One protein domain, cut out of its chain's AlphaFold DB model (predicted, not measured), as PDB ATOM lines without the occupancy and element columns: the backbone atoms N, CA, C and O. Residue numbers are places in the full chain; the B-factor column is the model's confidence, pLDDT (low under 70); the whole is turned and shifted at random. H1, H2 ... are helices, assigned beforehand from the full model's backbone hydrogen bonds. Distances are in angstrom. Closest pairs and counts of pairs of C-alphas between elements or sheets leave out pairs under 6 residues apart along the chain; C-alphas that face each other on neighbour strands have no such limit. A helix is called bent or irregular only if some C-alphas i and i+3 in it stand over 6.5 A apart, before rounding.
ATOM      1  N   ASN A   2     208.630 380.614 236.989       79.31
ATOM      2  CA  ASN A   2     207.377 381.366 236.789       79.31
ATOM      3  C   ASN A   2     207.347 382.818 237.280       79.31
ATOM      4  O   ASN A   2     207.018 383.714 236.507       79.31
ATOM      5  N   GLU A   3     207.740 383.077 238.528       85.25
ATOM      6  CA  GLU A   3     207.761 384.451 239.060       85.25
ATOM      7  C   GLU A   3     208.723 385.363 238.283       85.25
ATOM      8  O   GLU A   3     208.413 386.520 238.007       85.25
ATOM      9  N   GLY A   4     209.871 384.824 237.858       87.56
ATOM     10  CA  GLY A   4     210.838 385.550 237.035       87.56
ATOM     11  C   GLY A   4     210.248 385.981 235.693       87.56
ATOM     12  O   GLY A   4     210.430 387.118 235.263       87.56
ATOM     13  N   ILE A   5     209.477 385.100 235.059       87.25
ATOM     14  CA  ILE A   5     208.814 385.373 233.779       87.25
ATOM     15  C   ILE A   5     207.675 386.384 233.947       87.25
ATOM     16  O   ILE A   5     207.473 387.229 233.073       87.25
ATOM     17  N   GLU A   6     206.971 386.368 235.083       88.94
ATOM     18  CA  GLU A   6     205.978 387.397 235.420       88.94
ATOM     19  C   GLU A   6     206.624 388.794 235.450       88.94
ATOM     20  O   GLU A   6     206.085 389.733 234.856       88.94
ATOM     21  N   PHE A   7     207.809 388.931 236.058       92.19
ATOM     22  CA  PHE A   7     208.564 390.186 236.038       92.19
ATOM     23  C   PHE A   7     208.988 390.588 234.626       92.19
ATOM     24  O   PHE A   7     208.725 391.723 234.225       92.19
ATOM     25  N   VAL A   8     209.589 389.672 233.855       90.44
ATOM     26  CA  VAL A   8     209.989 389.939 232.460       90.44
ATOM     27  C   VAL A   8     208.792 390.441 231.654       90.44
ATOM     28  O   VAL A   8     208.889 391.464 230.979       90.44
ATOM     29  N   ARG A   9     207.623 389.811 231.804       88.81
ATOM     30  CA  ARG A   9     206.388 390.235 231.137       88.81
ATOM     31  C   ARG A   9     206.025 391.685 231.461       88.81
ATOM     32  O   ARG A   9     205.724 392.446 230.543       88.81
ATOM     33  N   HIS A  10     206.041 392.071 232.736       90.75
ATOM     34  CA  HIS A  10     205.737 393.446 233.142       90.75
ATOM     35  C   HIS A  10     206.753 394.455 232.599       90.75
ATOM     36  O   HIS A  10     206.370 395.566 232.217       90.75
ATOM     37  N   ILE A  11     208.027 394.069 232.545       90.81
ATOM     38  CA  ILE A  11     209.106 394.899 232.012       90.81
ATOM     39  C   ILE A  11     208.903 395.127 230.517       90.81
ATOM     40  O   ILE A  11     208.818 396.273 230.076       90.81
ATOM     41  N   GLU A  12     208.728 394.055 229.747       87.81
ATOM     42  CA  GLU A  12     208.515 394.153 228.308       87.81
ATOM     43  C   GLU A  12     207.234 394.930 227.968       87.81
ATOM     44  O   GLU A  12     207.242 395.767 227.072       87.81
ATOM     45  N   GLU A  13     206.129 394.700 228.686       86.75
ATOM     46  CA  GLU A  13     204.878 395.449 228.496       86.75
ATOM     47  C   GLU A  13     205.022 396.950 228.723       86.75
ATOM     48  O   GLU A  13     204.303 397.723 228.092       86.75
ATOM     49  N   SER A  14     205.932 397.357 229.604       86.44
ATOM     50  CA  SER A  14     206.096 398.763 229.977       86.44
ATOM     51  C   SER A  14     207.144 399.478 229.124       86.44
ATOM     52  O   SER A  14     206.979 400.658 228.836       86.44
ATOM     53  N   LEU A  15     208.213 398.786 228.715       83.75
ATOM     54  CA  LEU A  15     209.328 399.390 227.974       83.75
ATOM     55  C   LEU A  15     209.246 399.198 226.461       83.75
ATOM     56  O   LEU A  15     209.869 399.948 225.715       83.75
ATOM     57  N   ASN A  16     208.498 398.198 225.996       71.19
ATOM     58  CA  ASN A  16     208.531 397.777 224.608       71.19
ATOM     59  C   ASN A  16     207.127 397.792 223.986       71.19
ATOM     60  O   ASN A  16     206.428 396.774 223.921       71.19
ATOM     61  N   THR A  17     206.715 398.985 223.550       68.06
ATOM     62  CA  THR A  17     205.395 399.275 222.962       68.06
ATOM     63  C   THR A  17     205.354 399.140 221.436       68.06
ATOM     64  O   THR A  17     204.302 399.353 220.834       68.06
ATOM     65  N   ASN A  18     206.465 398.755 220.795       76.75
ATOM     66  CA  ASN A  18     206.524 398.527 219.350       76.75
ATOM     67  C   ASN A  18     205.604 397.359 218.937       76.75
ATOM     68  O   ASN A  18     205.668 396.272 219.515       76.75
ATOM     69  N   GLY A  19     204.778 397.566 217.906       73.38
ATOM     70  CA  GLY A  19     203.789 396.596 217.427       73.38
ATOM     71  C   GLY A  19     204.367 395.230 217.030       73.38
ATOM     72  O   GLY A  19     203.761 394.208 217.349       73.38
ATOM     73  N   GLU A  20     205.551 395.179 216.413       73.88
ATOM     74  CA  GLU A  20     206.201 393.898 216.071       73.88
ATOM     75  C   GLU A  20     206.648 393.133 217.323       73.88
ATOM     76  O   GLU A  20     206.458 391.921 217.444       73.88
ATOM     77  N   LEU A  21     207.145 393.856 218.324       77.50
ATOM     78  CA  LEU A  21     207.589 393.263 219.581       77.50
ATOM     79  C   LEU A  21     206.408 392.804 220.451       77.50
ATOM     80  O   LEU A  21     206.525 391.827 221.192       77.50
ATOM     81  N   VAL A  22     205.229 393.418 220.294       82.38
ATOM     82  CA  VAL A  22     203.977 392.910 220.877       82.38
ATOM     83  C   VAL A  22     203.605 391.542 220.292       82.38
ATOM     84  O   VAL A  22     203.204 390.653 221.049       82.38
ATOM     85  N   LYS A  23     203.747 391.339 218.975       81.81
ATOM     86  CA  LYS A  23     203.482 390.038 218.333       81.81
ATOM     87  C   LYS A  23     204.475 388.977 218.807       81.81
ATOM     88  O   LYS A  23     204.049 387.902 219.230       81.81
ATOM     89  N   ALA A  24     205.768 389.308 218.836       83.12
ATOM     90  CA  ALA A  24     206.812 388.424 219.353       83.12
ATOM     91  C   ALA A  24     206.549 388.007 220.808       83.12
ATOM     92  O   ALA A  24     206.581 386.820 221.122       83.12
ATOM     93  N   ARG A  25     206.166 388.947 221.683       85.31
ATOM     94  CA  ARG A  25     205.798 388.649 223.077       85.31
ATOM     95  C   ARG A  25     204.586 387.734 223.180       85.31
ATOM     96  O   ARG A  25     204.566 386.809 223.989       85.31
ATOM     97  N   LYS A  26     203.546 387.982 222.377       85.12
ATOM     98  CA  LYS A  26     202.366 387.106 222.341       85.12
ATOM     99  C   LYS A  26     202.751 385.692 221.915       85.12
ATOM    100  O   LYS A  26     202.249 384.751 222.529       85.12
ATOM    101  N   ALA A  27     203.618 385.549 220.911       86.81
ATOM    102  CA  ALA A  27     204.150 384.263 220.468       86.81
ATOM    103  C   ALA A  27     204.953 383.575 221.580       86.81
ATOM    104  O   ALA A  27     204.621 382.449 221.944       86.81
ATOM    105  N   ALA A  28     205.899 384.288 222.197       87.81
ATOM    106  CA  ALA A  28     206.719 383.791 223.299       87.81
ATOM    107  C   ALA A  28     205.880 383.270 224.477       87.81
ATOM    108  O   ALA A  28     206.179 382.209 225.008       87.81
ATOM    109  N   ARG A  29     204.775 383.941 224.841       86.69
ATOM    110  CA  ARG A  29     203.860 383.455 225.897       86.69
ATOM    111  C   ARG A  29     203.248 382.093 225.592       86.69
ATOM    112  O   ARG A  29     203.057 381.298 226.505       86.69
ATOM    113  N   HIS A  30     202.890 381.854 224.331       87.19
ATOM    114  CA  HIS A  30     202.289 380.576 223.951       87.19
ATOM    115  C   HIS A  30     203.356 379.493 223.918       87.19
ATOM    116  O   HIS A  30     203.163 378.475 224.559       87.19
ATOM    117  N   VAL A  31     204.518 379.772 223.314       89.75
ATOM    118  CA  VAL A  31     205.664 378.848 223.345       89.75
ATOM    119  C   VAL A  31     206.035 378.480 224.778       89.75
ATOM    120  O   VAL A  31     206.243 377.314 225.071       89.75
ATOM    121  N   TRP A  32     206.071 379.454 225.689       88.12
ATOM    122  CA  TRP A  32     206.372 379.185 227.090       88.12
ATOM    123  C   TRP A  32     205.334 378.272 227.748       88.12
ATOM    124  O   TRP A  32     205.698 377.317 228.425       88.12
ATOM    125  N   THR A  33     204.047 378.529 227.505       88.69
ATOM    126  CA  THR A  33     202.964 377.669 228.010       88.69
ATOM    127  C   THR A  33     203.083 376.254 227.439       88.69
ATOM    128  O   THR A  33     202.970 375.283 228.182       88.69
ATOM    129  N   ASP A  34     203.363 376.135 226.141       90.94
ATOM    130  CA  ASP A  34     203.549 374.858 225.454       90.94
ATOM    131  C   ASP A  34     204.706 374.060 226.064       90.94
ATOM    132  O   ASP A  34     204.542 372.877 226.364       90.94
ATOM    133  N   VAL A  35     205.844 374.713 226.312       89.81
ATOM    134  CA  VAL A  35     207.055 374.071 226.837       89.81
ATOM    135  C   VAL A  35     206.902 373.706 228.313       89.81
ATOM    136  O   VAL A  35     207.203 372.577 228.692       89.81
ATOM    137  N   GLU A  36     206.431 374.630 229.152       87.12
ATOM    138  CA  GLU A  36     206.372 374.419 230.602       87.12
ATOM    139  C   GLU A  36     205.214 373.509 231.020       87.12
ATOM    140  O   GLU A  36     205.397 372.629 231.859       87.12
ATOM    141  N   VAL A  37     204.020 373.723 230.458       89.81
ATOM    142  CA  VAL A  37     202.805 373.018 230.894       89.81
ATOM    143  C   VAL A  37     202.620 371.723 230.119       89.81
ATOM    144  O   VAL A  37     202.288 370.695 230.706       89.81
ATOM    145  N   TYR A  38     202.818 371.770 228.802       91.19
ATOM    146  CA  TYR A  38     202.518 370.640 227.924       91.19
ATOM    147  C   TYR A  38     203.760 369.845 227.513       91.19
ATOM    148  O   TYR A  38     203.611 368.798 226.889       91.19
ATOM    149  N   CYS A  39     204.969 370.308 227.849       92.06
ATOM    150  CA  CYS A  39     206.229 369.728 227.370       92.06
ATOM    151  C   CYS A  39     206.278 369.602 225.838       92.06
ATOM    152  O   CYS A  39     206.863 368.666 225.290       92.06
ATOM    153  N   THR A  40     205.665 370.560 225.144       93.81
ATOM    154  CA  THR A  40     205.625 370.620 223.684       93.81
ATOM    155  C   THR A  40     206.231 371.911 223.158       93.81
ATOM    156  O   THR A  40     206.310 372.919 223.852       93.81
ATOM    157  N   TRP A  41     206.629 371.913 221.894       93.62
ATOM    158  CA  TRP A  41     206.976 373.133 221.176       93.62
ATOM    159  C   TRP A  41     206.538 372.972 219.727       93.62
ATOM    160  O   TRP A  41     206.931 372.009 219.082       93.62
ATOM    161  N   LEU A  42     205.690 373.870 219.208       89.94
ATOM    162  CA  LEU A  42     205.064 373.704 217.885       89.94
ATOM    163  C   LEU A  42     204.284 372.384 217.766       89.94
ATOM    164  O   LEU A  42     204.315 371.730 216.731       89.94
ATOM    165  N   GLN A  43     203.593 371.982 218.840       88.75
ATOM    166  CA  GLN A  43     202.879 370.696 218.935       88.75
ATOM    167  C   GLN A  43     203.794 369.458 218.872       88.75
ATOM    168  O   GLN A  43     203.312 368.326 218.859       88.75
ATOM    169  N   ILE A  44     205.114 369.652 218.865       91.62
ATOM    170  CA  ILE A  44     206.092 368.577 218.952       91.62
ATOM    171  C   ILE A  44     206.292 368.247 220.423       91.62
ATOM    172  O   ILE A  44     206.717 369.104 221.192       91.62
ATOM    173  N   ASP A  45     206.014 367.006 220.803       93.44
ATOM    174  CA  ASP A  45     206.364 366.470 222.119       93.44
ATOM    175  C   ASP A  45     207.891 366.421 222.283       93.44
ATOM    176  O   ASP A  45     208.581 365.679 221.575       93.44
ATOM    177  N   LEU A  46     208.413 367.216 223.221       90.81
ATOM    178  CA  LEU A  46     209.846 367.321 223.496       90.81
ATOM    179  C   LEU A  46     210.407 366.043 224.138       90.81
ATOM    180  O   LEU A  46     211.593 365.748 223.990       90.81
ATOM    181  N   GLN A  47     209.565 365.237 224.790       90.12
ATOM    182  CA  GLN A  47     209.964 363.968 225.404       90.12
ATOM    183  C   GLN A  47     210.054 362.827 224.383       90.12
ATOM    184  O   GLN A  47     210.715 361.815 224.625       90.12
ATOM    185  N   LYS A  48     209.472 362.998 223.190       89.62
ATOM    186  CA  LYS A  48     209.381 361.969 222.140       89.62
ATOM    187  C   LYS A  48     210.715 361.303 221.797       89.62
ATOM    188  O   LYS A  48     210.748 360.107 221.499       89.62
ATOM    189  N   LYS A  49     211.801 362.079 221.746       84.50
ATOM    190  CA  LYS A  49     213.147 361.582 221.415       84.50
ATOM    191  C   LYS A  49     213.903 361.087 222.645       84.50
ATOM    192  O   LYS A  49     214.607 360.086 222.540       84.50
ATOM    193  N   VAL A  50     213.677 361.704 223.804       82.44
ATOM    194  CA  VAL A  50     214.225 361.252 225.092       82.44
ATOM    195  C   VAL A  50     213.761 359.825 225.393       82.44
ATOM    196  O   VAL A  50     214.579 358.957 225.680       82.44
ATOM    197  N   CYS A  51     212.472 359.522 225.195       80.75
ATOM    198  CA  CYS A  51     211.930 358.168 225.367       80.75
ATOM    199  C   CYS A  51     212.552 357.117 224.427       80.75
ATOM    200  O   CYS A  51     212.389 355.921 224.655       80.75
ATOM    201  N   LYS A  52     213.247 357.541 223.365       87.00
ATOM    202  CA  LYS A  52     213.964 356.662 222.430       87.00
ATOM    203  C   LYS A  52     215.452 356.512 222.765       87.00
ATOM    204  O   LYS A  52     216.158 355.848 222.013       87.00
ATOM    205  N   GLY A  53     215.918 357.110 223.864       86.69
ATOM    206  CA  GLY A  53     217.319 357.069 224.287       86.69
ATOM    207  C   GLY A  53     218.256 357.880 223.389       86.69
ATOM    208  O   GLY A  53     219.433 357.549 223.280       86.69
ATOM    209  N   GLU A  54     217.740 358.899 222.697       92.00
ATOM    210  CA  GLU A  54     218.565 359.766 221.854       92.00
ATOM    211  C   GLU A  54     219.390 360.731 222.711       92.00
ATOM    212  O   GLU A  54     218.932 361.205 223.750       92.00
ATOM    213  N   THR A  55     220.603 361.043 222.254       91.94
ATOM    214  CA  THR A  55     221.503 361.976 222.940       91.94
ATOM    215  C   THR A  55     221.020 363.421 222.816       91.94
ATOM    216  O   THR A  55     220.322 363.775 221.860       91.94
ATOM    217  N   SER A  56     221.456 364.288 223.735       92.12
ATOM    218  CA  SER A  56     221.176 365.730 223.696       92.12
ATOM    219  C   SER A  56     221.568 366.377 222.361       92.12
ATOM    220  O   SER A  56     220.792 367.162 221.816       92.12
ATOM    221  N   GLN A  57     222.694 365.969 221.761       94.12
ATOM    222  CA  GLN A  57     223.098 366.403 220.417       94.12
ATOM    223  C   GLN A  57     222.024 366.129 219.363       94.12
ATOM    224  O   GLN A  57     221.572 367.042 218.672       94.12
ATOM    225  N   LYS A  58     221.583 364.873 219.258       94.75
ATOM    226  CA  LYS A  58     220.605 364.462 218.248       94.75
ATOM    227  C   LYS A  58     219.237 365.093 218.473       94.75
ATOM    228  O   LYS A  58     218.503 365.322 217.515       94.75
ATOM    229  N   ILE A  59     218.874 365.351 219.730       94.44
ATOM    230  CA  ILE A  59     217.640 366.065 220.067       94.44
ATOM    231  C   ILE A  59     217.712 367.502 219.541       94.44
ATOM    232  O   ILE A  59     216.764 367.950 218.902       94.44
ATOM    233  N   LEU A  60     218.830 368.205 219.749       95.12
ATOM    234  CA  LEU A  60     219.022 369.572 219.253       95.12
ATOM    235  C   LEU A  60     219.045 369.636 217.719       95.12
ATOM    236  O   LEU A  60     218.411 370.515 217.138       95.12
ATOM    237  N   GLU A  61     219.732 368.700 217.057       96.12
ATOM    238  CA  GLU A  61     219.731 368.586 215.589       96.12
ATOM    239  C   GLU A  61     218.303 368.381 215.066       96.12
ATOM    240  O   GLU A  61     217.835 369.132 214.211       96.12
ATOM    241  N   TRP A  62     217.566 367.442 215.665       96.62
ATOM    242  CA  TRP A  62     216.176 367.168 215.311       96.62
ATOM    243  C   TRP A  62     215.256 368.380 215.507       96.62
ATOM    244  O   TRP A  62     214.468 368.686 214.617       96.62
ATOM    245  N   LEU A  63     215.355 369.098 216.631       96.12
ATOM    246  CA  LEU A  63     214.578 370.324 216.852       96.12
ATOM    247  C   LEU A  63     214.909 371.396 215.801       96.12
ATOM    248  O   LEU A  63     214.012 372.082 215.308       96.12
ATOM    249  N   GLY A  64     216.180 371.518 215.412       96.44
ATOM    250  CA  GLY A  64     216.602 372.381 214.310       96.44
ATOM    251  C   GLY A  64     215.935 372.012 212.982       96.44
ATOM    252  O   GLY A  64     215.395 372.889 212.303       96.44
ATOM    253  N   ASP A  65     215.917 370.726 212.638       95.94
ATOM    254  CA  ASP A  65     215.311 370.226 211.401       95.94
ATOM    255  C   ASP A  65     213.787 370.426 211.372       95.94
ATOM    256  O   ASP A  65     213.229 370.881 210.369       95.94
ATOM    257  N   GLU A  66     213.096 370.145 212.478       95.19
ATOM    258  CA  GLU A  66     211.647 370.357 212.595       95.19
ATOM    259  C   GLU A  66     211.272 371.841 212.480       95.19
ATOM    260  O   GLU A  66     210.280 372.202 211.833       95.19
ATOM    261  N   ALA A  67     212.096 372.725 213.043       95.00
ATOM    262  CA  ALA A  67     211.928 374.161 212.889       95.00
ATOM    263  C   ALA A  67     212.058 374.600 211.421       95.00
ATOM    264  O   ALA A  67     211.211 375.348 210.920       95.00
ATOM    265  N   VAL A  68     213.070 374.101 210.700       93.94
ATOM    266  CA  VAL A  68     213.255 374.374 209.265       93.94
ATOM    267  C   VAL A  68     212.061 373.865 208.456       93.94
ATOM    268  O   VAL A  68     211.514 374.605 207.633       93.94
ATOM    269  N   ASN A  69     211.603 372.641 208.725       91.81
ATOM    270  CA  ASN A  69     210.432 372.059 208.071       91.81
ATOM    271  C   ASN A  69     209.177 372.914 208.290       91.81
ATOM    272  O   ASN A  69     208.454 373.200 207.332       91.81
ATOM    273  N   THR A  70     208.959 373.389 209.517       88.94
ATOM    274  CA  THR A  70     207.834 374.270 209.862       88.94
ATOM    275  C   THR A  70     207.887 375.584 209.077       88.94
ATOM    276  O   THR A  70     206.881 376.011 208.507       88.94
ATOM    277  N   VAL A  71     209.063 376.213 208.967       86.12
ATOM    278  CA  VAL A  71     209.236 377.454 208.188       86.12
ATOM    279  C   VAL A  71     209.004 377.225 206.691       86.12
ATOM    280  O   VAL A  71     208.383 378.058 206.025       86.12
ATOM    281  N   ILE A  72     209.469 376.101 206.138       87.31
ATOM    282  CA  ILE A  72     209.226 375.743 204.731       87.31
ATOM    283  C   ILE A  72     207.726 375.554 204.476       87.31
ATOM    284  O   ILE A  72     207.213 376.050 203.471       87.31
ATOM    285  N   GLN A  73     207.015 374.867 205.373       83.31
ATOM    286  CA  GLN A  73     205.564 374.690 205.276       83.31
ATOM    287  C   GLN A  73     204.824 376.030 205.353       83.31
ATOM    288  O   GLN A  73     203.972 376.295 204.504       83.31
ATOM    289  N   PHE A  74     205.211 376.904 206.288       79.44
ATOM    290  CA  PHE A  74     204.680 378.265 206.396       79.44
ATOM    291  C   PHE A  74     204.819 379.028 205.069       79.44
ATOM    292  O   PHE A  74     203.825 379.514 204.532       79.44
ATOM    293  N   LYS A  75     206.021 379.047 204.472       79.50
ATOM    294  CA  LYS A  75     206.286 379.737 203.193       79.50
ATOM    295  C   LYS A  75     205.507 379.159 202.005       79.50
ATOM    296  O   LYS A  75     205.285 379.866 201.026       79.50
ATOM    297  N   ARG A  76     205.132 377.876 202.054       80.25
ATOM    298  CA  ARG A  76     204.361 377.193 200.999       80.25
ATOM    299  C   ARG A  76     202.850 377.375 201.145       80.25
ATOM    300  O   ARG A  76     202.135 377.199 200.160       80.25
ATOM    301  N   SER A  77     202.361 377.696 202.342       70.00
ATOM    302  CA  SER A  77     200.933 377.900 202.583       70.00
ATOM    303  C   SER A  77     200.439 379.158 201.854       70.00
ATOM    304  O   SER A  77     201.003 380.238 202.002       70.00
ATOM    305  N   LYS A  78     199.412 379.005 201.007       63.69
ATOM    306  CA  LYS A  78     198.767 380.117 200.281       63.69
ATOM    307  C   LYS A  78     197.523 380.662 200.985       63.69
ATOM    308  O   LYS A  78     196.975 381.655 200.524       63.69
ATOM    309  N   ASP A  79     197.077 380.018 202.061       57.66
ATOM    310  CA  ASP A  79     195.831 380.361 202.737       57.66
ATOM    311  C   ASP A  79     195.891 380.000 204.228       57.66
ATOM    312  O   ASP A  79     196.491 378.987 204.600       57.66
ATOM    313  N   GLY A  80     195.272 380.831 205.069       54.59
ATOM    314  CA  GLY A  80     195.170 380.632 206.518       54.59
ATOM    315  C   GLY A  80     195.508 381.873 207.350       54.59
ATOM    316  O   GLY A  80     196.474 382.578 207.071       54.59
ATOM    317  N   SER A  81     194.692 382.120 208.384       56.38
ATOM    318  CA  SER A  81     194.781 383.230 209.351       56.38
ATOM    319  C   SER A  81     196.214 383.765 209.553       56.38
ATOM    320  O   SER A  81     197.063 383.034 210.082       56.38
ATOM    321  N   PRO A  82     196.484 385.040 209.198       60.88
ATOM    322  CA  PRO A  82     197.822 385.628 209.281       60.88
ATOM    323  C   PRO A  82     198.460 385.504 210.671       60.88
ATOM    324  O   PRO A  82     199.678 385.387 210.787       60.88
ATOM    325  N   ASP A  83     197.643 385.505 211.729       63.78
ATOM    326  CA  ASP A  83     198.112 385.582 213.115       63.78
ATOM    327  C   ASP A  83     198.623 384.233 213.655       63.78
ATOM    328  O   ASP A  83     199.699 384.168 214.251       63.78
ATOM    329  N   HIS A  84     197.907 383.130 213.396       66.38
ATOM    330  CA  HIS A  84     198.354 381.789 213.808       66.38
ATOM    331  C   HIS A  84     199.600 381.362 213.025       66.38
ATOM    332  O   HIS A  84     200.545 380.800 213.578       66.38
ATOM    333  N   SER A  85     199.615 381.688 211.732       76.62
ATOM    334  CA  SER A  85     200.736 381.410 210.843       76.62
ATOM    335  C   SER A  85     202.005 382.138 211.316       76.62
ATOM    336  O   SER A  85     203.059 381.523 211.481       76.62
ATOM    337  N   LEU A  86     201.897 383.435 211.639       80.25
ATOM    338  CA  LEU A  86     203.024 384.239 212.119       80.25
ATOM    339  C   LEU A  86     203.543 383.782 213.488       80.25
ATOM    340  O   LEU A  86     204.752 383.727 213.707       80.25
ATOM    341  N   ARG A  87     202.648 383.423 214.412       83.31
ATOM    342  CA  ARG A  87     203.029 382.866 215.718       83.31
ATOM    343  C   ARG A  87     203.884 381.610 215.565       83.31
ATOM    344  O   ARG A  87     204.929 381.515 216.207       83.31
ATOM    345  N   ASN A  88     203.458 380.680 214.712       87.06
ATOM    346  CA  ASN A  88     204.198 379.448 214.452       87.06
ATOM    347  C   ASN A  88     205.539 379.733 213.774       87.06
ATOM    348  O   ASN A  88     206.540 379.122 214.133       87.06
ATOM    349  N   PHE A  89     205.588 380.703 212.859       87.88
ATOM    350  CA  PHE A  89     206.845 381.151 212.264       87.88
ATOM    351  C   PHE A  89     207.831 381.673 213.323       87.88
ATOM    352  O   PHE A  89     208.983 381.244 213.349       87.88
ATOM    353  N   ILE A  90     207.381 382.538 214.241       88.38
ATOM    354  CA  ILE A  90     208.221 383.062 215.332       88.38
ATOM    355  C   ILE A  90     208.689 381.925 216.253       88.38
ATOM    356  O   ILE A  90     209.867 381.860 216.604       88.38
ATOM    357  N   ALA A  91     207.786 381.012 216.617       91.12
ATOM    358  CA  ALA A  91     208.104 379.861 217.456       91.12
ATOM    359  C   ALA A  91     209.120 378.912 216.793       91.12
ATOM    360  O   ALA A  91     210.042 378.456 217.469       91.12
ATOM    361  N   ALA A  92     208.997 378.666 215.484       93.12
ATOM    362  CA  ALA A  92     209.941 377.867 214.701       93.12
ATOM    363  C   ALA A  92     211.303 378.545 214.606       93.12
ATOM    364  O   ALA A  92     212.324 377.927 214.891       93.12
ATOM    365  N   ASN A  93     211.329 379.839 214.292       91.69
ATOM    366  CA  ASN A  93     212.573 380.593 214.247       91.69
ATOM    367  C   ASN A  93     213.296 380.564 215.605       91.69
ATOM    368  O   ASN A  93     214.508 380.366 215.664       91.69
ATOM    369  N   SER A  94     212.555 380.689 216.710       92.12
ATOM    370  CA  SER A  94     213.118 380.558 218.057       92.12
ATOM    371  C   SER A  94     213.683 379.159 218.318       92.12
ATOM    372  O   SER A  94     214.792 379.053 218.838       92.12
ATOM    373  N   MET A  95     212.960 378.097 217.942       94.94
ATOM    374  CA  MET A  95     213.418 376.708 218.093       94.94
ATOM    375  C   MET A  95     214.725 376.477 217.333       94.94
ATOM    376  O   MET A  95     215.690 375.971 217.906       94.94
ATOM    377  N   TYR A  96     214.781 376.919 216.076       95.88
ATOM    378  CA  TYR A  96     215.975 376.827 215.245       95.88
ATOM    379  C   TYR A  96     217.152 377.576 215.874       95.88
ATOM    380  O   TYR A  96     218.206 376.988 216.106       95.88
ATOM    381  N   ARG A  97     216.971 378.862 216.204       93.50
ATOM    382  CA  ARG A  97     218.053 379.701 216.739       93.50
ATOM    383  C   ARG A  97     218.593 379.175 218.062       93.50
ATOM    384  O   ARG A  97     219.809 379.165 218.238       93.50
ATOM    385  N   ILE A  98     217.724 378.729 218.970       93.19
ATOM    386  CA  ILE A  98     218.152 378.161 220.255       93.19
ATOM    387  C   ILE A  98     218.920 376.858 220.022       93.19
ATOM    388  O   ILE A  98     220.042 376.729 220.509       93.19
ATOM    389  N   SER A  99     218.386 375.948 219.203       95.62
ATOM    390  CA  SER A  99     219.043 374.669 218.906       95.62
ATOM    391  C   SER A  99     220.423 374.867 218.275       95.62
ATOM    392  O   SER A  99     221.404 374.292 218.738       95.62
ATOM    393  N   GLN A 100     220.529 375.745 217.272       94.94
ATOM    394  CA  GLN A 100     221.793 376.046 216.596       94.94
ATOM    395  C   GLN A 100     222.798 376.746 217.512       94.94
ATOM    396  O   GLN A 100     223.980 376.421 217.477       94.94
ATOM    397  N   THR A 101     222.351 377.678 218.360       91.56
ATOM    398  CA  THR A 101     223.245 378.367 219.306       91.56
ATOM    399  C   THR A 101     223.866 377.376 220.288       91.56
ATOM    400  O   THR A 101     225.070 377.425 220.535       91.56
ATOM    401  N   ILE A 102     223.059 376.448 220.809       94.06
ATOM    402  CA  ILE A 102     223.535 375.412 221.727       94.06
ATOM    403  C   ILE A 102     224.477 374.442 221.001       94.06
ATOM    404  O   ILE A 102     225.568 374.178 221.504       94.06
ATOM    405  N   LEU A 103     224.112 373.967 219.803       94.81
ATOM    406  CA  LEU A 103     224.961 373.086 218.986       94.81
ATOM    407  C   LEU A 103     226.320 373.720 218.679       94.81
ATOM    408  O   LEU A 103     227.352 373.080 218.859       94.81
ATOM    409  N   LEU A 104     226.335 374.987 218.257       92.81
ATOM    410  CA  LEU A 104     227.568 375.724 217.978       92.81
ATOM    411  C   LEU A 104     228.460 375.827 219.216       92.81
ATOM    412  O   LEU A 104     229.668 375.641 219.099       92.81
ATOM    413  N   HIS A 105     227.882 376.087 220.392       89.38
ATOM    414  CA  HIS A 105     228.643 376.117 221.639       89.38
ATOM    415  C   HIS A 105     229.244 374.748 221.978       89.38
ATOM    416  O   HIS A 105     230.431 374.660 222.281       89.38
ATOM    417  N   CYS A 106     228.450 373.680 221.885       92.06
ATOM    418  CA  CYS A 106     228.899 372.324 222.201       92.06
ATOM    419  C   CYS A 106     229.994 371.846 221.236       92.06
ATOM    420  O   CYS A 106     230.980 371.261 221.669       92.06
ATOM    421  N   ASN A 107     229.876 372.163 219.944       91.12
ATOM    422  CA  ASN A 107     230.848 371.779 218.915       91.12
ATOM    423  C   ASN A 107     232.191 372.523 219.016       91.12
ATOM    424  O   ASN A 107     233.167 372.102 218.400       91.12
ATOM    425  N   GLN A 108     232.254 373.636 219.754       89.81
ATOM    426  CA  GLN A 108     233.506 374.348 220.038       89.81
ATOM    427  C   GLN A 108     234.294 373.720 221.195       89.81
ATOM    428  O   GLN A 108     235.470 374.038 221.374       89.81
ATOM    429  N   GLN A 109     233.660 372.853 221.987       87.06
ATOM    430  CA  GLN A 109     234.316 372.135 223.071       87.06
ATOM    431  C   GLN A 109     235.140 370.966 222.518       87.06
ATOM    432  O   GLN A 109     234.865 370.438 221.443       87.06
ATOM    433  N   GLN A 110     236.154 370.532 223.271       87.00
ATOM    434  CA  GLN A 110     236.986 369.391 222.869       87.00
ATOM    435  C   GLN A 110     236.179 368.085 222.776       87.00
ATOM    436  O   GLN A 110     236.451 367.255 221.913       87.00
ATOM    437  N   ASN A 111     235.200 367.916 223.667       90.81
ATOM    438  CA  ASN A 111     234.269 366.795 223.700       90.81
ATOM    439  C   ASN A 111     232.844 367.333 223.838       90.81
ATOM    440  O   ASN A 111     232.646 368.414 224.396       90.81
ATOM    441  N   TRP A 112     231.859 366.555 223.383       93.00
ATOM    442  CA  TRP A 112     230.455 366.871 223.637       93.00
ATOM    443  C   TRP A 112     230.197 366.929 225.156       93.00
ATOM    444  O   TRP A 112     230.616 365.999 225.853       93.00
ATOM    445  N   PRO A 113     229.553 367.991 225.677       93.38
ATOM    446  CA  PRO A 113     229.314 368.135 227.109       93.38
ATOM    447  C   PRO A 113     228.369 367.052 227.633       93.38
ATOM    448  O   PRO A 113     227.493 366.560 226.919       93.38
ATOM    449  N   THR A 114     228.530 366.704 228.905       92.81
ATOM    450  CA  THR A 114     227.544 365.897 229.635       92.81
ATOM    451  C   THR A 114     226.201 366.624 229.717       92.81
ATOM    452  O   THR A 114     226.125 367.845 229.555       92.81
ATOM    453  N   ASP A 115     225.123 365.887 229.983       89.31
ATOM    454  CA  ASP A 115     223.794 366.493 230.094       89.31
ATOM    455  C   ASP A 115     223.720 367.472 231.283       89.31
ATOM    456  O   ASP A 115     223.050 368.500 231.184       89.31
ATOM    457  N   GLU A 116     224.463 367.225 232.368       92.06
ATOM    458  CA  GLU A 116     224.602 368.155 233.493       92.06
ATOM    459  C   GLU A 116     225.330 369.448 233.102       92.06
ATOM    460  O   GLU A 116     224.867 370.540 233.436       92.06
ATOM    461  N   GLU A 117     226.448 369.353 232.375       92.06
ATOM    462  CA  GLU A 117     227.183 370.530 231.886       92.06
ATOM    463  C   GLU A 117     226.335 371.348 230.909       92.06
ATOM    464  O   GLU A 117     226.321 372.581 230.963       92.06
ATOM    465  N   LEU A 118     225.588 370.666 230.039       92.44
ATOM    466  CA  LEU A 118     224.667 371.304 229.111       92.44
ATOM    467  C   LEU A 118     223.518 372.006 229.849       92.44
ATOM    468  O   LEU A 118     223.169 373.142 229.514       92.44
ATOM    469  N   PHE A 119     222.945 371.359 230.865       90.94
ATOM    470  CA  PHE A 119     221.902 371.948 231.702       90.94
ATOM    471  C   PHE A 119     222.401 373.193 232.442       90.94
ATOM    472  O   PHE A 119     221.704 374.211 232.464       90.94
ATOM    473  N   GLU A 120     223.609 373.145 233.004       91.56
ATOM    474  CA  GLU A 120     224.221 374.282 233.697       91.56
ATOM    475  C   GLU A 120     224.488 375.447 232.735       91.56
ATOM    476  O   GLU A 120     224.179 376.602 233.045       91.56
ATOM    477  N   PHE A 121     224.986 375.155 231.530       89.06
ATOM    478  CA  PHE A 121     225.192 376.154 230.482       89.06
ATOM    479  C   PHE A 121     223.885 376.863 230.095       89.06
ATOM    480  O   PHE A 121     223.819 378.096 230.084       89.06
ATOM    481  N   ILE A 122     222.821 376.101 229.827       90.81
ATOM    482  CA  ILE A 122     221.506 376.658 229.479       90.81
ATOM    483  C   ILE A 122     220.935 377.461 230.655       90.81
ATOM    484  O   ILE A 122     220.431 378.571 230.461       90.81
ATOM    485  N   SER A 123     221.046 376.937 231.876       90.31
ATOM    486  CA  SER A 123     220.578 377.607 233.093       90.31
ATOM    487  C   SER A 123     221.298 378.931 233.326       90.31
ATOM    488  O   SER A 123     220.655 379.926 233.665       90.31
ATOM    489  N   THR A 124     222.605 378.974 233.067       86.19
ATOM    490  CA  THR A 124     223.415 380.193 233.141       86.19
ATOM    491  C   THR A 124     222.933 381.234 232.134       86.19
ATOM    492  O   THR A 124     222.680 382.373 232.519       86.19
ATOM    493  N   ILE A 125     222.699 380.850 230.871       86.50
ATOM    494  CA  ILE A 125     222.158 381.771 229.856       86.50
ATOM    495  C   ILE A 125     220.800 382.334 230.294       86.50
ATOM    496  O   ILE A 125     220.562 383.536 230.185       86.50
ATOM    497  N   ILE A 126     219.901 381.488 230.804       87.44
ATOM    498  CA  ILE A 126     218.584 381.936 231.276       87.44
ATOM    499  C   ILE A 126     218.736 382.913 232.448       87.44
ATOM    500  O   ILE A 126     218.078 383.957 232.467       87.44
ATOM    501  N   ALA A 127     219.605 382.603 233.412       87.31
ATOM    502  CA  ALA A 127     219.862 383.457 234.564       87.31
ATOM    503  C   ALA A 127     220.446 384.818 234.153       87.31
ATOM    504  O   ALA A 127     220.013 385.842 234.682       87.31
ATOM    505  N   ASP A 128     221.361 384.843 233.183       81.75
ATOM    506  CA  ASP A 128     221.947 386.068 232.636       81.75
ATOM    507  C   ASP A 128     220.893 386.953 231.976       81.75
ATOM    508  O   ASP A 128     220.800 388.146 232.277       81.75
ATOM    509  N   LEU A 129     220.061 386.360 231.113       86.44
ATOM    510  CA  LEU A 129     218.968 387.065 230.444       86.44
ATOM    511  C   LEU A 129     217.986 387.641 231.470       86.44
ATOM    512  O   LEU A 129     217.623 388.815 231.388       86.44
ATOM    513  N   MET A 130     217.603 386.850 232.478       88.69
ATOM    514  CA  MET A 130     216.736 387.318 233.561       88.69
ATOM    515  C   MET A 130     217.381 388.451 234.361       88.69
ATOM    516  O   MET A 130     216.728 389.458 234.624       88.69
ATOM    517  N   CYS A 131     218.662 388.326 234.714       86.44
ATOM    518  CA  CYS A 131     219.399 389.347 235.451       86.44
ATOM    519  C   CYS A 131     219.439 390.671 234.679       86.44
ATOM    520  O   CYS A 131     219.089 391.715 235.234       86.44
ATOM    521  N   ALA A 132     219.800 390.624 233.392       85.12
ATOM    522  CA  ALA A 132     219.804 391.786 232.509       85.12
ATOM    523  C   ALA A 132     218.411 392.424 232.427       85.12
ATOM    524  O   ALA A 132     218.270 393.630 232.635       85.12
ATOM    525  N   CYS A 133     217.357 391.625 232.225       89.00
ATOM    526  CA  CYS A 133     215.983 392.122 232.231       89.00
ATOM    527  C   CYS A 133     215.631 392.813 233.556       89.00
ATOM    528  O   CYS A 133     215.106 393.926 233.535       89.00
ATOM    529  N   PHE A 134     215.948 392.209 234.704       91.31
ATOM    530  CA  PHE A 134     215.564 392.715 236.025       91.31
ATOM    531  C   PHE A 134     216.211 394.046 236.408       91.31
ATOM    532  O   PHE A 134     215.625 394.778 237.204       91.31
ATOM    533  N   THR A 135     217.330 394.433 235.789       89.38
ATOM    534  CA  THR A 135     217.883 395.795 235.952       89.38
ATOM    535  C   THR A 135     216.894 396.901 235.567       89.38
ATOM    536  O   THR A 135     216.997 398.028 236.044       89.38
ATOM    537  N   ASN A 136     215.875 396.574 234.770       91.00
ATOM    538  CA  ASN A 136     214.840 397.506 234.345       91.00
ATOM    539  C   ASN A 136     213.660 397.625 235.328       91.00
ATOM    540  O   ASN A 136     212.786 398.472 235.123       91.00
ATOM    541  N   LEU A 137     213.608 396.820 236.396       92.88
ATOM    542  CA  LEU A 137     212.510 396.846 237.370       92.88
ATOM    543  C   LEU A 137     212.306 398.223 238.025       92.88
ATOM    544  O   LEU A 137     211.164 398.691 238.003       92.88
ATOM    545  N   PRO A 138     213.344 398.929 238.524       91.12
ATOM    546  CA  PRO A 138     213.159 400.256 239.119       91.12
ATOM    547  C   PRO A 138     212.528 401.258 238.143       91.12
ATOM    548  O   PRO A 138     211.601 401.997 238.491       91.12
ATOM    549  N   ARG A 139     212.976 401.235 236.880       90.38
ATOM    550  CA  ARG A 139     212.441 402.081 235.806       90.38
ATOM    551  C   ARG A 139     210.969 401.774 235.539       90.38
ATOM    552  O   ARG A 139     210.156 402.689 235.443       90.38
ATOM    553  N   VAL A 140     210.616 400.496 235.440       91.88
ATOM    554  CA  VAL A 140     209.241 400.044 235.178       91.88
ATOM    555  C   VAL A 140     208.305 400.403 236.328       91.88
ATOM    556  O   VAL A 140     207.208 400.898 236.078       91.88
ATOM    557  N   ILE A 141     208.740 400.219 237.576       92.94
ATOM    558  CA  ILE A 141     207.983 400.627 238.767       92.94
ATOM    559  C   ILE A 141     207.723 402.138 238.726       92.94
ATOM    560  O   ILE A 141     206.584 402.568 238.890       92.94
ATOM    561  N   THR A 142     208.750 402.933 238.414       91.69
ATOM    562  CA  THR A 142     208.644 404.397 238.304       91.69
ATOM    563  C   THR A 142     207.637 404.807 237.229       91.69
ATOM    564  O   THR A 142     206.712 405.566 237.510       91.69
ATOM    565  N   LEU A 143     207.745 404.246 236.018       90.12
ATOM    566  CA  LEU A 143     206.800 404.510 234.925       90.12
ATOM    567  C   LEU A 143     205.354 404.192 235.323       90.12
ATOM    568  O   LEU A 143     204.438 404.943 234.996       90.12
ATOM    569  N   ARG A 144     205.140 403.098 236.059       89.75
ATOM    570  CA  ARG A 144     203.805 402.690 236.513       89.75
ATOM    571  C   ARG A 144     203.246 403.617 237.600       89.75
ATOM    572  O   ARG A 144     202.039 403.860 237.604       89.75
ATOM    573  N   CYS A 145     204.086 404.163 238.480       88.94
ATOM    574  CA  CYS A 145     203.680 405.148 239.492       88.94
ATOM    575  C   CYS A 145     203.250 406.492 238.883       88.94
ATOM    576  O   CYS A 145     202.372 407.161 239.429       88.94
ATOM    577  N   HIS A 146     203.845 406.868 237.750       86.00
ATOM    578  CA  HIS A 146     203.596 408.134 237.055       86.00
ATOM    579  C   HIS A 146     202.645 407.992 235.856       86.00
ATOM    580  O   HIS A 146     202.718 408.773 234.916       86.00
ATOM    581  N   ALA A 147     201.752 406.996 235.855       82.38
ATOM    582  CA  ALA A 147     200.776 406.848 234.780       82.38
ATOM    583  C   ALA A 147     199.796 408.041 234.740       82.38
ATOM    584  O   ALA A 147     199.037 408.255 235.687       82.38
ATOM    585  N   ASP A 148     199.799 408.776 233.623       74.06
ATOM    586  CA  ASP A 148     199.034 410.022 233.456       74.06
ATOM    587  C   ASP A 148     197.531 409.801 233.236       74.06
ATOM    588  O   ASP A 148     196.703 410.607 233.662       74.06
ATOM    589  N   ALA A 149     197.159 408.699 232.580       81.56
ATOM    590  CA  ALA A 149     195.764 408.380 232.290       81.56
ATOM    591  C   ALA A 149     195.031 407.973 233.577       81.56
ATOM    592  O   ALA A 149     195.296 406.902 234.135       81.56
ATOM    593  N   ILE A 150     194.097 408.815 234.031       76.31
ATOM    594  CA  ILE A 150     193.329 408.630 235.272       76.31
ATOM    595  C   ILE A 150     192.639 407.263 235.285       76.31
ATOM    596  O   ILE A 150     192.671 406.573 236.302       76.31
ATOM    597  N   GLU A 151     192.110 406.824 234.141       83.19
ATOM    598  CA  GLU A 151     191.383 405.561 233.986       83.19
ATOM    599  C   GLU A 151     192.255 404.333 234.270       83.19
ATOM    600  O   GLU A 151     191.751 403.296 234.690       83.19
ATOM    601  N   LYS A 152     193.571 404.434 234.044       84.00
ATOM    602  CA  LYS A 152     194.532 403.334 234.249       84.00
ATOM    603  C   LYS A 152     195.388 403.521 235.496       84.00
ATOM    604  O   LYS A 152     196.158 402.626 235.849       84.00
ATOM    605  N   ARG A 153     195.289 404.677 236.156       85.44
ATOM    606  CA  ARG A 153     196.195 405.081 237.233       85.44
ATOM    607  C   ARG A 153     196.102 404.159 238.442       85.44
ATOM    608  O   ARG A 153     197.140 403.741 238.947       85.44
ATOM    609  N   GLU A 154     194.895 403.796 238.872       89.38
ATOM    610  CA  GLU A 154     194.702 402.888 240.012       89.38
ATOM    611  C   GLU A 154     195.351 401.517 239.759       89.38
ATOM    612  O   GLU A 154     196.155 401.039 240.561       89.38
ATOM    613  N   GLU A 155     195.061 400.902 238.608       90.88
ATOM    614  CA  GLU A 155     195.639 399.609 238.232       90.88
ATOM    615  C   GLU A 155     197.159 399.670 238.075       90.88
ATOM    616  O   GLU A 155     197.874 398.759 238.510       90.88
ATOM    617  N   SER A 156     197.659 400.756 237.490       90.94
ATOM    618  CA  SER A 156     199.086 400.975 237.308       90.94
ATOM    619  C   SER A 156     199.814 401.097 238.649       90.94
ATOM    620  O   SER A 156     200.804 400.398 238.863       90.94
ATOM    621  N   ILE A 157     199.289 401.894 239.587       91.81
ATOM    622  CA  ILE A 157     199.860 402.058 240.934       91.81
ATOM    623  C   ILE A 157     199.827 400.736 241.706       91.81
ATOM    624  O   ILE A 157     200.828 400.350 242.307       91.81
ATOM    625  N   ARG A 158     198.710 399.999 241.657       92.75
ATOM    626  CA  ARG A 158     198.602 398.677 242.294       92.75
ATOM    627  C   ARG A 158     199.641 397.699 241.744       92.75
ATOM    628  O   ARG A 158     200.287 396.991 242.513       92.75
ATOM    629  N   THR A 159     199.837 397.687 240.426       93.12
ATOM    630  CA  THR A 159     200.875 396.868 239.783       93.12
ATOM    631  C   THR A 159     202.274 397.300 240.226       93.12
ATOM    632  O   THR A 159     203.102 396.447 240.531       93.12
ATOM    633  N   ALA A 160     202.538 398.607 240.323       94.31
ATOM    634  CA  ALA A 160     203.816 399.135 240.796       94.31
ATOM    635  C   ALA A 160     204.122 398.697 242.235       94.31
ATOM    636  O   ALA A 160     205.219 398.213 242.507       94.31
ATOM    637  N   ALA A 161     203.141 398.799 243.138       94.75
ATOM    638  CA  ALA A 161     203.276 398.360 244.524       94.75
ATOM    639  C   ALA A 161     203.552 396.849 244.622       94.75
ATOM    640  O   ALA A 161     204.430 396.429 245.379       94.75
ATOM    641  N   LEU A 162     202.856 396.035 243.818       94.50
ATOM    642  CA  LEU A 162     203.084 394.589 243.753       94.50
ATOM    643  C   LEU A 162     204.496 394.256 243.256       94.50
ATOM    644  O   LEU A 162     205.183 393.436 243.866       94.50
ATOM    645  N   LEU A 163     204.933 394.897 242.168       95.00
ATOM    646  CA  LEU A 163     206.273 394.717 241.611       95.00
ATOM    647  C   LEU A 163     207.343 395.111 242.628       95.00
ATOM    648  O   LEU A 163     208.267 394.334 242.852       95.00
ATOM    649  N   LEU A 164     207.198 396.264 243.284       94.62
ATOM    650  CA  LEU A 164     208.119 396.736 244.318       94.62
ATOM    651  C   LEU A 164     208.231 395.732 245.475       94.62
ATOM    652  O   LEU A 164     209.337 395.387 245.886       94.62
ATOM    653  N   GLY A 165     207.095 395.221 245.961       94.50
ATOM    654  CA  GLY A 165     207.060 394.233 247.038       94.50
ATOM    655  C   GLY A 165     207.711 392.902 246.650       94.50
ATOM    656  O   GLY A 165     208.622 392.442 247.338       94.50
ATOM    657  N   LYS A 166     207.284 392.301 245.529       94.69
ATOM    658  CA  LYS A 166     207.783 390.990 245.080       94.69
ATOM    659  C   LYS A 166     209.255 391.032 244.643       94.69
ATOM    660  O   LYS A 166     209.972 390.056 244.831       94.69
ATOM    661  N   SER A 167     209.722 392.140 244.060       94.56
ATOM    662  CA  SER A 167     211.087 392.245 243.518       94.56
ATOM    663  C   SER A 167     212.126 392.808 244.488       94.56
ATOM    664  O   SER A 167     213.294 392.920 244.118       94.56
ATOM    665  N   LYS A 168     211.750 393.125 245.736       93.38
ATOM    666  CA  LYS A 168     212.647 393.742 246.726       93.38
ATOM    667  C   LYS A 168     214.003 393.037 246.819       93.38
ATOM    668  O   LYS A 168     215.041 393.679 246.685       93.38
ATOM    669  N   LYS A 169     214.001 391.709 246.981       92.38
ATOM    670  CA  LYS A 169     215.250 390.949 247.125       92.38
ATOM    671  C   LYS A 169     216.095 390.951 245.851       92.38
ATOM    672  O   LYS A 169     217.319 390.956 245.931       92.38
ATOM    673  N   ILE A 170     215.447 390.960 244.688       90.94
ATOM    674  CA  ILE A 170     216.121 391.042 243.390       90.94
ATOM    675  C   ILE A 170     216.836 392.389 243.274       90.94
ATOM    676  O   ILE A 170     218.015 392.412 242.943       90.94
ATOM    677  N   MET A 171     216.165 393.495 243.607       89.50
ATOM    678  CA  MET A 171     216.774 394.829 243.558       89.50
ATOM    679  C   MET A 171     217.956 394.961 244.527       89.50
ATOM    680  O   MET A 171     219.012 395.411 244.102       89.50
ATOM    681  N   GLU A 172     217.842 394.463 245.764       89.88
ATOM    682  CA  GLU A 172     218.970 394.424 246.717       89.88
ATOM    683  C   GLU A 172     220.184 393.664 246.152       89.88
ATOM    684  O   GLU A 172     221.331 394.081 246.308       89.88
ATOM    685  N   LEU A 173     219.942 392.528 245.485       88.44
ATOM    686  CA  LEU A 173     221.002 391.731 244.865       88.44
ATOM    687  C   LEU A 173     221.621 392.423 243.648       88.44
ATOM    688  O   LEU A 173     222.808 392.231 243.399       88.44
ATOM    689  N   LEU A 174     220.836 393.186 242.884       84.44
ATOM    690  CA  LEU A 174     221.320 393.945 241.731       84.44
ATOM    691  C   LEU A 174     222.122 395.177 242.161       84.44
ATOM    692  O   LEU A 174     223.165 395.439 241.574       84.44
ATOM    693  N   GLU A 175     221.690 395.890 243.204       83.06
ATOM    694  CA  GLU A 175     222.419 397.032 243.778       83.06
ATOM    695  C   GLU A 175     223.788 396.626 244.331       83.06
ATOM    696  O   GLU A 175     224.763 397.364 244.197       83.06
ATOM    697  N   ALA A 176     223.888 395.428 244.911       83.12
ATOM    698  CA  ALA A 176     225.153 394.888 245.400       83.12
ATOM    699  C   ALA A 176     226.131 394.490 244.274       83.12
ATOM    700  O   ALA A 176     227.302 394.212 244.549       83.12
ATOM    701  N   ARG A 177     225.683 394.431 243.011       77.19
ATOM    702  CA  ARG A 177     226.509 394.031 241.862       77.19
ATOM    703  C   ARG A 177     227.110 395.229 241.146       77.19
ATOM    704  O   ARG A 177     226.506 396.287 241.013       77.19
ATOM    705  N   LYS A 178     228.296 395.017 240.571       73.69
ATOM    706  CA  LYS A 178     228.878 395.948 239.601       73.69
ATOM    707  C   LYS A 178     228.185 395.764 238.255       73.69
ATOM    708  O   LYS A 178     228.584 394.901 237.477       73.69
ATOM    709  N   LEU A 179     227.147 396.559 238.004       72.62
ATOM    710  CA  LEU A 179     226.485 396.600 236.702       72.62
ATOM    711  C   LEU A 179     227.446 397.121 235.619       72.62
ATOM    712  O   LEU A 179     228.328 397.936 235.916       72.62
ATOM    713  N   PRO A 180     227.293 396.670 234.362       73.94
ATOM    714  CA  PRO A 180     228.060 397.225 233.262       73.94
ATOM    715  C   PRO A 180     227.757 398.715 233.092       73.94
ATOM    716  O   PRO A 180     226.647 399.174 233.362       73.94
ATOM    717  N   ASN A 181     228.750 399.471 232.620       77.06
ATOM    718  CA  ASN A 181     228.616 400.902 232.362       77.06
ATOM    719  C   ASN A 181     227.797 401.150 231.081       77.06
ATOM    720  O   ASN A 181     228.343 401.498 230.036       77.06
ATOM    721  N   LEU A 182     226.495 400.896 231.164       78.50
ATOM    722  CA  LEU A 182     225.496 401.206 230.149       78.50
ATOM    723  C   LEU A 182     224.573 402.297 230.689       78.50
ATOM    724  O   LEU A 182     224.262 402.325 231.879       78.50
ATOM    725  N   ASP A 183     224.097 403.188 229.826       82.94
ATOM    726  CA  ASP A 183     223.023 404.091 230.220       82.94
ATOM    727  C   ASP A 183     221.699 403.321 230.384       82.94
ATOM    728  O   ASP A 183     221.505 402.228 229.847       82.94
ATOM    729  N   MET A 184     220.755 403.914 231.115       75.31
ATOM    730  CA  MET A 184     219.483 403.273 231.459       75.31
ATOM    731  C   MET A 184     218.613 402.923 230.238       75.31
ATOM    732  O   MET A 184     217.791 402.007 230.318       75.31
ATOM    733  N   ASN A 185     218.763 403.624 229.108       79.81
ATOM    734  CA  ASN A 185     218.067 403.244 227.882       79.81
ATOM    735  C   ASN A 185     218.747 402.045 227.228       79.81
ATOM    736  O   ASN A 185     218.048 401.110 226.855       79.81
ATOM    737  N   SER A 186     220.078 402.021 227.161       81.62
ATOM    738  CA  SER A 186     220.826 400.872 226.638       81.62
ATOM    739  C   SER A 186     220.616 399.602 227.467       81.62
ATOM    740  O   SER A 186     220.477 398.524 226.896       81.62
ATOM    741  N   MET A 187     220.494 399.714 228.795       79.44
ATOM    742  CA  MET A 187     220.196 398.571 229.673       79.44
ATOM    743  C   MET A 187     218.847 397.890 229.372       79.44
ATOM    744  O   MET A 187     218.655 396.732 229.746       79.44
ATOM    745  N   ALA A 188     217.920 398.562 228.683       78.44
ATOM    746  CA  ALA A 188     216.625 397.989 228.311       78.44
ATOM    747  C   ALA A 188     216.694 397.009 227.128       78.44
ATOM    748  O   ALA A 188     215.717 396.306 226.864       78.44
ATOM    749  N   TYR A 189     217.822 396.951 226.415       78.50
ATOM    750  CA  TYR A 189     217.946 396.218 225.159       78.50
ATOM    751  C   TYR A 189     219.070 395.183 225.224       78.50
ATOM    752  O   TYR A 189     220.241 395.523 225.383       78.50
ATOM    753  N   ILE A 190     218.720 393.902 225.091       75.81
ATOM    754  CA  ILE A 190     219.663 392.792 225.295       75.81
ATOM    755  C   ILE A 190     220.815 392.770 224.279       75.81
ATOM    756  O   ILE A 190     221.918 392.349 224.613       75.81
ATOM    757  N   ASP A 191     220.622 393.287 223.063       77.75
ATOM    758  CA  ASP A 191     221.699 393.436 222.074       77.75
ATOM    759  C   ASP A 191     222.826 394.343 222.590       77.75
ATOM    760  O   ASP A 191     223.997 394.086 222.314       77.75
ATOM    761  N   LYS A 192     222.501 395.353 223.407       82.81
ATOM    762  CA  LYS A 192     223.504 396.215 224.051       82.81
ATOM    763  C   LYS A 192     224.287 395.480 225.127       82.81
ATOM    764  O   LYS A 192     225.480 395.724 225.270       82.81
ATOM    765  N   TRP A 193     223.645 394.552 225.835       82.12
ATOM    766  CA  TRP A 193     224.326 393.662 226.776       82.12
ATOM    767  C   TRP A 193     225.265 392.695 226.049       82.12
ATOM    768  O   TRP A 193     226.404 392.519 226.473       82.12
ATOM    769  N   HIS A 194     224.833 392.127 224.921       74.75
ATOM    770  CA  HIS A 194     225.659 391.224 224.110       74.75
ATOM    771  C   HIS A 194     226.864 391.909 223.453       74.75
ATOM    772  O   HIS A 194     227.867 391.247 223.194       74.75
ATOM    773  N   ALA A 195     226.791 393.217 223.205       82.19
ATOM    774  CA  ALA A 195     227.907 393.996 222.676       82.19
ATOM    775  C   ALA A 195     229.023 394.256 223.709       82.19
ATOM    776  O   ALA A 195     230.093 394.752 223.347       82.19
ATOM    777  N   LEU A 196     228.797 393.952 224.993       77.94
ATOM    778  CA  LEU A 196     229.796 394.163 226.036       77.94
ATOM    779  C   LEU A 196     230.933 393.130 225.956       77.94
ATOM    780  O   LEU A 196     230.699 391.954 225.670       77.94
ATOM    781  N   PRO A 197     232.175 393.522 226.296       72.00
ATOM    782  CA  PRO A 197     233.273 392.577 226.453       72.00
ATOM    783  C   PRO A 197     232.925 391.469 227.453       72.00
ATOM    784  O   PRO A 197     232.483 391.754 228.568       72.00
ATOM    785  N   LYS A 198     233.210 390.207 227.100       62.38
ATOM    786  CA  LYS A 198     232.937 389.029 227.950       62.38
ATOM    787  C   LYS A 198     233.472 389.172 229.385       62.38
ATOM    788  O   LYS A 198     232.845 388.686 230.317       62.38
ATOM    789  N   SER A 199     234.587 389.882 229.585       57.34
ATOM    790  CA  SER A 199     235.182 390.153 230.903       57.34
ATOM    791  C   SER A 199     234.350 391.082 231.801       57.34
ATOM    792  O   SER A 199     234.416 390.962 233.021       57.34
ATOM    793  N   LEU A 200     233.559 391.990 231.220       54.59
ATOM    794  CA  LEU A 200     232.667 392.898 231.949       54.59
ATOM    795  C   LEU A 200     231.327 392.246 232.262       54.59
ATOM    796  O   LEU A 200     230.767 392.491 233.327       54.59
ATOM    797  N   ILE A 201     230.863 391.366 231.373       52.59
ATOM    798  CA  ILE A 201     229.740 390.489 231.683       52.59
ATOM    799  C   ILE A 201     230.179 389.594 232.853       52.59
ATOM    800  O   ILE A 201     229.469 389.556 233.851       52.59
ATOM    801  N   SER A 202     231.392 388.992 232.793       46.12
ATOM    802  CA  SER A 202     231.976 388.056 233.789       46.12
ATOM    803  C   SER A 202     231.965 388.573 235.240       46.12
ATOM    804  O   SER A 202     231.888 387.775 236.171       46.12
ATOM    805  N   ALA A 203     232.012 389.891 235.442       44.78
ATOM    806  CA  ALA A 203     231.994 390.527 236.762       44.78
ATOM    807  C   ALA A 203     230.581 390.682 237.371       44.78
ATOM    808  O   ALA A 203     230.461 390.967 238.563       44.78
ATOM    809  N   CYS A 204     229.521 390.486 236.579       41.31
ATOM    810  CA  CYS A 204     228.119 390.471 237.015       41.31
ATOM    811  C   CYS A 204     227.609 389.066 237.400       41.31
ATOM    812  O   CYS A 204     226.489 388.945 237.909       41.31
TER     813      CYS A 204
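What this domain is: This is residues 2 to 204 of the 228 residues of an uncharacterized protein of Lactuca sativa (UniProt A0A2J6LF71). A loose frame of helices has a helical hairpin at each end, H4 with H5 and H7 with H8. Between the hairpins run H6 and the pair H1 and H2, H2 folding back near H1. The short H9 packs on H6 near its last residues, and the short H3 and H10 touch no helix. The printed part has 203 residues with ten named helices, H1 to H10 in order, and no named strand; the class is all helix. It is only just compact, close to loose, with a radius of gyration of the C-alphas of 19.4 A and spans of 53 by 47 by 29 A.

How they stand to each other: H1, residues 2 to 15, is near H2, residues 19 to 38. H2 touches H5, residues 82 to 107, with residues 23 to 31 alone; the closest C-alphas, of Ala 27 and Arg 87, are 5.1 A apart, and the steep tilt of 69 degrees is only just short of about perpendicular. After H2, residues 40 to 41 pair antiparallel with residues 44 to 45. H3, residues 47 to 50, is close to but not clearly touching H4, residues 56 to 76, with C-alphas 49 and 59 at 6.5 A. H4 and H5 form a hairpin at a shallow tilt of 31 degrees, opposite ways, closest at the C-alphas of Ala 67 and Ala 92, 4.6 A. H6, residues 115 to 134, is near H5 and touches H1 with residues 130 to 134 alone, closest at the C-alphas of Cys 133 and Val 8, 6.4 A. H7, residues 137 to 145, touches H1, closest at the C-alphas of Val 140 and Ile 11, 6.0 A. H7 and H8, residues 150 to 175, form a hairpin at 20 degrees, closest at the C-alphas of Ile 141 and Ala 160, 4.9 A. H9, residues 190 to 194, touches H6, with the C-alphas of Ile 190 and Ala 132 at 7.3 A; H10, residues 198 to 202, is close to but not clearly touching H9, with C-alphas 201 and 193 at 8.0 A. Every O i to N i+4 pair is within hydrogen-bond range in H1, H2, H4, H5, H6, H7, H9 and H10; in H8 18 of 22 are, and H3 is too short for one.

Where its parts are: H1 begins at C-alpha 2 (207.377, 381.366, 236.789). H2 is 28.0 A long, H4 30.5 A, H5 37.1 A and H6 28.1 A. H8, 32.5 A, is irregular, with C-alphas 166 and 169 7.7 A apart and a kink of 64 degrees near residue 169. H10 ends at C-alpha 202 (231.976, 388.056, 233.789).

The domain as a whole: The two C-alphas farthest apart, of Gln 110 and Ile 150, are 60.0 A apart. The printed part has no cut; the link from H8 to H9, 14 residues, is long. The pLDDT is under 70 at residue 17, residues 78 to 84 and residues 198 to 204.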